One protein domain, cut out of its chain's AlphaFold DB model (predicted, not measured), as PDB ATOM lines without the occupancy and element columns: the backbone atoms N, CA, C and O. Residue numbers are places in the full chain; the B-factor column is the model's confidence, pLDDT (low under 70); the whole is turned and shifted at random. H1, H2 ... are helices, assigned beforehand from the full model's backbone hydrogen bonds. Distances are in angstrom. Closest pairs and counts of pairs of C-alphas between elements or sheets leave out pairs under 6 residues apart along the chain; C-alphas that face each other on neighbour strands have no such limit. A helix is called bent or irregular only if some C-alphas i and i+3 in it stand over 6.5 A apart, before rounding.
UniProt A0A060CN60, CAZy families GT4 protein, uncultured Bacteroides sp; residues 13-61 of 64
ATOM      1  N   GLU A  13     149.797 196.986 136.004       98.50
ATOM      2  CA  GLU A  13     148.894 197.812 135.197       98.50
ATOM      3  C   GLU A  13     149.063 197.531 133.697       98.50
ATOM      4  O   GLU A  13     148.099 197.216 133.008       98.50
ATOM      5  N   ASP A  14     150.301 197.559 133.196       98.31
ATOM      6  CA  ASP A  14     150.576 197.329 131.775       98.31
ATOM      7  C   ASP A  14     150.298 195.877 131.358       98.31
ATOM      8  O   ASP A  14     149.853 195.603 130.245       98.31
ATOM      9  N   PHE A  15     150.505 194.932 132.278       97.88
ATOM     10  CA  PHE A  15     150.123 193.541 132.064       97.88
ATOM     11  C   PHE A  15     148.601 193.374 131.955       97.88
ATOM     12  O   PHE A  15     148.133 192.687 131.045       97.88
ATOM     13  N   ALA A  16     147.827 194.038 132.821       98.00
ATOM     14  CA  ALA A  16     146.367 194.041 132.743       98.00
ATOM     15  C   ALA A  16     145.874 194.659 131.424       98.00
ATOM     16  O   ALA A  16     145.002 194.083 130.770       98.00
ATOM     17  N   ASN A  17     146.494 195.759 130.983       97.00
ATOM     18  CA  ASN A  17     146.208 196.371 129.684       97.00
ATOM     19  C   ASN A  17     146.484 195.405 128.526       97.00
ATOM     20  O   ASN A  17     145.662 195.282 127.622       97.00
ATOM     21  N   GLY A  18     147.598 194.670 128.566       95.94
ATOM     22  CA  GLY A  18     147.926 193.670 127.551       95.94
ATOM     23  C   GLY A  18     146.900 192.538 127.453       95.94
ATOM     24  O   GLY A  18     146.544 192.127 126.345       95.94
ATOM     25  N   ILE A  19     146.389 192.058 128.594       95.50
ATOM     26  CA  ILE A  19     145.313 191.054 128.635       95.50
ATOM     27  C   ILE A  19     144.038 191.628 128.014       95.50
ATOM     28  O   ILE A  19     143.459 191.004 127.125       95.50
ATOM     29  N   TYR A  20     143.623 192.817 128.453       96.19
ATOM     30  CA  TYR A  20     142.415 193.467 127.954       96.19
ATOM     31  C   TYR A  20     142.481 193.710 126.443       96.19
ATOM     32  O   TYR A  20     141.567 193.305 125.724       96.19
ATOM     33  N   TRP A  21     143.587 194.278 125.953       94.62
ATOM     34  CA  TRP A  21     143.825 194.530 124.532       94.62
ATOM     35  C   TRP A  21     143.745 193.242 123.703       94.62
ATOM     36  O   TRP A  21     143.041 193.194 122.694       94.62
ATOM     37  N   THR A  22     144.403 192.171 124.161       93.19
ATOM     38  CA  THR A  22     144.419 190.879 123.453       93.19
ATOM     39  C   THR A  22     143.018 190.276 123.334       93.19
ATOM     40  O   THR A  22     142.697 189.677 122.312       93.19
ATOM     41  N   LEU A  23     142.175 190.426 124.361       90.94
ATOM     42  CA  LEU A  23     140.838 189.826 124.390       90.94
ATOM     43  C   LEU A  23     139.746 190.698 123.759       90.94
ATOM     44  O   LEU A  23     138.751 190.151 123.291       90.94
ATOM     45  N   SER A  24     139.907 192.024 123.781       88.56
ATOM     46  CA  SER A  24     138.791 192.958 123.552       88.56
ATOM     47  C   SER A  24     139.004 193.904 122.375       88.56
ATOM     48  O   SER A  24     138.034 194.296 121.737       88.56
ATOM     49  N   GLU A  25     140.248 194.296 122.096       79.94
ATOM     50  CA  GLU A  25     140.560 195.323 121.089       79.94
ATOM     51  C   GLU A  25     141.290 194.770 119.863       79.94
ATOM     52  O   GLU A  25     141.418 195.457 118.850       79.94
ATOM     53  N   SER A  26     141.802 193.542 119.946       79.88
ATOM     54  CA  SER A  26     142.521 192.913 118.845       79.88
ATOM     55  C   SER A  26     141.602 192.054 117.979       79.88
ATOM     56  O   SER A  26     140.762 191.309 118.486       79.88
ATOM     57  N   GLU A  27     141.820 192.098 116.663       90.19
ATOM     58  CA  GLU A  27     141.280 191.111 115.727       90.19
ATOM     59  C   GLU A  27     141.949 189.759 116.005       90.19
ATOM     60  O   GLU A  27     143.010 189.437 115.465       90.19
ATOM     61  N   TYR A  28     141.358 188.982 116.917       88.88
ATOM     62  CA  TYR A  28     141.981 187.794 117.507       88.88
ATOM     63  C   TYR A  28     142.497 186.797 116.463       88.88
ATOM     64  O   TYR A  28     143.596 186.253 116.605       88.88
ATOM     65  N   GLN A  29     141.728 186.570 115.393       91.56
ATOM     66  CA  GLN A  29     142.138 185.667 114.320       91.56
ATOM     67  C   GLN A  29     143.400 186.175 113.616       91.56
ATOM     68  O   GLN A  29     144.361 185.420 113.467       91.56
ATOM     69  N   GLU A  30     143.434 187.454 113.234       92.88
ATOM     70  CA  GLU A  30     144.617 188.034 112.605       92.88
ATOM     71  C   GLU A  30     145.813 187.974 113.560       92.88
ATOM     72  O   GLU A  30     146.890 187.522 113.167       92.88
ATOM     73  N   LEU A  31     145.625 188.353 114.827       93.62
ATOM     74  CA  LEU A  31     146.673 188.329 115.843       93.62
ATOM     75  C   LEU A  31     147.289 186.927 115.996       93.62
ATOM     76  O   LEU A  31     148.517 186.786 116.004       93.62
ATOM     77  N   SER A  32     146.441 185.898 116.069       93.44
ATOM     78  CA  SER A  32     146.840 184.490 116.160       93.44
ATOM     79  C   SER A  32     147.641 184.048 114.934       93.44
ATOM     80  O   SER A  32     148.742 183.497 115.056       93.44
ATOM     81  N   GLU A  33     147.154 184.368 113.734       95.50
ATOM     82  CA  GLU A  33     147.866 184.044 112.505       95.50
ATOM     83  C   GLU A  33     149.219 184.764 112.412       95.50
ATOM     84  O   GLU A  33     150.212 184.155 112.009       95.50
ATOM     85  N   GLN A  34     149.303 186.040 112.805       95.12
ATOM     86  CA  GLN A  34     150.569 186.780 112.811       95.12
ATOM     87  C   GLN A  34     151.568 186.211 113.824       95.12
ATOM     88  O   GLN A  34     152.769 186.148 113.533       95.12
ATOM     89  N   ALA A  35     151.098 185.767 114.992       95.38
ATOM     90  CA  ALA A  35     151.927 185.081 115.978       95.38
ATOM     91  C   ALA A  35     152.500 183.773 115.414       95.38
ATOM     92  O   ALA A  35     153.721 183.582 115.430       95.38
ATOM     93  N   ALA A  36     151.660 182.926 114.817       96.19
ATOM     94  CA  ALA A  36     152.097 181.684 114.182       96.19
ATOM     95  C   ALA A  36     153.076 181.939 113.022       96.19
ATOM     96  O   ALA A  36     154.150 181.328 112.959       96.19
ATOM     97  N   ARG A  37     152.766 182.905 112.144       96.44
ATOM     98  CA  ARG A  37     153.638 183.317 111.030       96.44
ATOM     99  C   ARG A  37     155.020 183.747 111.521       96.44
ATOM    100  O   ARG A  37     156.028 183.340 110.934       96.44
ATOM    101  N   LYS A  38     155.109 184.520 112.612       96.00
ATOM    102  CA  LYS A  38     156.393 184.921 113.219       96.00
ATOM    103  C   LYS A  38     157.203 183.706 113.669       96.00
ATOM    104  O   LYS A  38     158.404 183.649 113.397       96.00
ATOM    105  N   VAL A  39     156.559 182.744 114.333       95.94
ATOM    106  CA  VAL A  39     157.232 181.547 114.856       95.94
ATOM    107  C   VAL A  39     157.796 180.700 113.719       95.94
ATOM    108  O   VAL A  39     159.000 180.448 113.677       95.94
ATOM    109  N   VAL A  40     156.960 180.341 112.747       96.38
ATOM    110  CA  VAL A  40     157.361 179.495 111.612       96.38
ATOM    111  C   VAL A  40     158.473 180.149 110.788       96.38
ATOM    112  O   VAL A  40     159.442 179.491 110.400       96.38
ATOM    113  N   SER A  41     158.385 181.459 110.549       95.44
ATOM    114  CA  SER A  41     159.363 182.173 109.720       95.44
ATOM    115  C   SER A  41     160.737 182.338 110.372       95.44
ATOM    116  O   SER A  41     161.734 182.379 109.649       95.44
ATOM    117  N   ASN A  42     160.821 182.407 111.705       95.38
ATOM    118  CA  ASN A  42     162.069 182.733 112.408       95.38
ATOM    119  C   ASN A  42     162.682 181.564 113.188       95.38
ATOM    120  O   ASN A  42     163.904 181.528 113.365       95.38
ATOM    121  N   TYR A  43     161.843 180.634 113.643       95.88
ATOM    122  CA  TYR A  43     162.207 179.594 114.607       95.88
ATOM    123  C   TYR A  43     161.843 178.178 114.147       95.88
ATOM    124  O   TYR A  43     161.984 177.243 114.928       95.88
ATOM    125  N   SER A  44     161.398 177.989 112.900       96.81
ATOM    126  CA  SER A  44     161.244 176.638 112.349       96.81
ATOM    127  C   SER A  44     162.562 175.868 112.383       96.81
ATOM    128  O   SER A  44     163.642 176.448 112.242       96.81
ATOM    129  N   GLU A  45     162.465 174.547 112.516       97.50
ATOM    130  CA  GLU A  45     163.618 173.645 112.569       97.50
ATOM    131  C   GLU A  45     164.601 173.913 111.423       97.50
ATOM    132  O   GLU A  45     165.779 174.150 111.670       97.50
ATOM    133  N   GLY A  46     164.111 174.018 110.183       97.19
ATOM    134  CA  GLY A  46     164.950 174.325 109.021       97.19
ATOM    135  C   GLY A  46     165.663 175.682 109.106       97.19
ATOM    136  O   GLY A  46     166.824 175.794 108.710       97.19
ATOM    137  N   ARG A  47     165.019 176.721 109.666       96.81
ATOM    138  CA  ARG A  47     165.648 178.040 109.881       96.81
ATOM    139  C   ARG A  47     166.765 177.956 110.914       96.81
ATOM    140  O   ARG A  47     167.808 178.581 110.726       96.81
ATOM    141  N   ILE A  48     166.549 177.208 111.992       97.56
ATOM    142  CA  ILE A  48     167.543 177.025 113.050       97.56
ATOM    143  C   ILE A  48     168.696 176.144 112.559       97.56
ATOM    144  O   ILE A  48     169.848 176.556 112.668       97.56
ATOM    145  N   ALA A  49     168.410 175.004 111.927       97.81
ATOM    146  CA  ALA A  49     169.410 174.122 111.331       97.81
ATOM    147  C   ALA A  49     170.303 174.876 110.340       97.81
ATOM    148  O   ALA A  49     171.527 174.789 110.426       97.81
ATOM    149  N   LYS A  50     169.714 175.707 109.467       96.69
ATOM    150  CA  LYS A  50     170.479 176.559 108.551       96.69
ATOM    151  C   LYS A  50     171.431 177.506 109.287       96.69
ATOM    152  O   LYS A  50     172.591 177.590 108.902       96.69
ATOM    153  N   LYS A  51     170.986 178.174 110.361       96.31
ATOM    154  CA  LYS A  51     171.862 179.048 111.169       96.31
ATOM    155  C   LYS A  51     173.065 178.280 111.724       96.31
ATOM    156  O   LYS A  51     174.178 178.792 111.668       96.31
ATOM    157  N   TYR A  52     172.858 177.062 112.224       96.81
ATOM    158  CA  TYR A  52     173.953 176.226 112.723       96.81
ATOM    159  C   TYR A  52     174.884 175.746 111.605       96.81
ATOM    160  O   TYR A  52     176.098 175.837 111.761       96.81
ATOM    161  N   ILE A  53     174.347 175.315 110.460       96.12
ATOM    162  CA  ILE A  53     175.145 174.956 109.276       96.12
ATOM    163  C   ILE A  53     176.021 176.133 108.842       96.12
ATOM    164  O   ILE A  53     177.223 175.964 108.644       96.12
ATOM    165  N   ASP A  54     175.447 177.333 108.752       95.44
ATOM    166  CA  ASP A  54     176.175 178.539 108.360       95.44
ATOM    167  C   ASP A  54     177.308 178.856 109.365       95.44
ATOM    168  O   ASP A  54     178.392 179.282 108.963       95.44
ATOM    169  N   ILE A  55     177.101 178.612 110.667       95.81
ATOM    170  CA  ILE A  55     178.145 178.733 111.700       95.81
ATOM    171  C   ILE A  55     179.254 177.689 111.490       95.81
ATOM    172  O   ILE A  55     180.432 178.049 111.491       95.81
ATOM    173  N   TYR A  56     178.907 176.417 111.276       94.88
ATOM    174  CA  TYR A  56     179.892 175.355 111.057       94.88
ATOM    175  C   TYR A  56     180.718 175.580 109.786       94.88
ATOM    176  O   TYR A  56     181.939 175.417 109.816       94.88
ATOM    177  N   ASN A  57     180.092 176.011 108.691       94.31
ATOM    178  CA  ASN A  57     180.787 176.321 107.440       94.31
ATOM    179  C   ASN A  57     181.788 177.471 107.620       94.31
ATOM    180  O   ASN A  57     182.928 177.367 107.169       94.31
ATOM    181  N   LYS A  58     181.407 178.520 108.368       92.69
ATOM    182  CA  LYS A  58     182.307 179.634 108.710       92.69
ATOM    183  C   LYS A  58     183.522 179.187 109.519       92.69
ATOM    184  O   LYS A  58     184.627 179.639 109.241       92.69
ATOM    185  N   MET A  59     183.337 178.319 110.517       91.38
ATOM    186  CA  MET A  59     184.443 177.855 111.367       91.38
ATOM    187  C   MET A  59     185.374 176.875 110.650       91.38
ATOM    188  O   MET A  59     186.570 176.855 110.915       91.38
ATOM    189  N   THR A  60     184.831 176.049 109.755       88.50
ATOM    190  CA  THR A  60     185.589 174.978 109.086       88.50
ATOM    191  C   THR A  60     186.274 175.425 107.794       88.50
ATOM    192  O   THR A  60     186.900 174.606 107.127       88.50
ATOM    193  N   GLY A  61     186.175 176.707 107.420       70.50
ATOM    194  CA  GLY A  61     186.809 177.247 106.214       70.50
ATOM    195  C   GLY A  61     186.235 176.694 104.906       70.50
ATOM    196  O   GLY A  61     186.783 176.961 103.838       70.50
TER     197      GLY A  61
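AT A GLANCE: This is residues 13 to 61 of the 64 residues of the protein "CAZy families GT4 protein" of uncultured Bacteroides sp (UniProt A0A060CN60). Three helices are strung end to end in an L, with no packed core: H2 and H3 follow each other as one long, slightly angled arm, and H1 turns off at the first end of H2 as the shorter arm. H2 and H3 make the longest axis of the model, and H1 and H2 meet near their ends at a corner. The printed part has 49 residues with three named helices, in the order H1, H2, H3, and no named strand; the class is all helix, with 44 of the 49 residues in the helices. The whole is extended, with a radius of gyration of the C-alphas of 17.8 A, and the C-alphas span 53 by 24 by 10 A.

IN THESE COORDINATES: The longest helix by residues is H2, residues 28 to 43, which measures 22.0 A from first to last C-alpha and begins with C-alpha 28 at (141.981, 187.794, 117.507). H3 holds residues 45 to 59 and is 21.3 A long; its last C-alpha, that of Met 59, is at (184.443, 177.855, 111.367). H1 holds residues 13 to 25 and is 16.6 A long, beginning with C-alpha 13 at (148.894, 197.812, 135.197). H1 is neither bent nor irregular, but only just: C-alphas 22 and 25 are 6.3 A apart.

HOW THE PARTS SIT: H2 touches no helix, but is near H3. H2 and H3 are close but not clearly touching, with 2 pairs of C-alphas within 8 A; the closest C-alphas are those of Ser 41 and Arg 47, 7.5 A apart. They run the same way at a shallow tilt of 28 degrees, and their centres are 23.0 A apart. H1 and H2 are close but not clearly touching, the closest C-alphas being those of Thr 22 and Tyr 28, 7.1 A apart. They run opposite ways at a steep tilt of 67 degrees, only just short of about perpendicular, with their centres 18.6 A apart. H1 and H3 are apart. In H1, H2 and H3 every O i to N i+4 pair is within hydrogen-bond range.

THE WHOLE: The two C-alphas farthest apart are those of Ser 24 and Gly 61, at 53.4 A, while the first and last printed C-alphas, those of Glu 13 and Gly 61, are 52.0 A apart. Residues 33 to 61 stand free, of which 33 to 43 belong to H2 and 45 to 59 to H3; residues 13 to 21, of H1, also stand free. The printed part has no cut. The links from H1 to H2, with 2 residues, and from H2 to H3, with 1 residue, are tight. The mean pLDDT of the printed part is 93.9, and no printed residue is under 70.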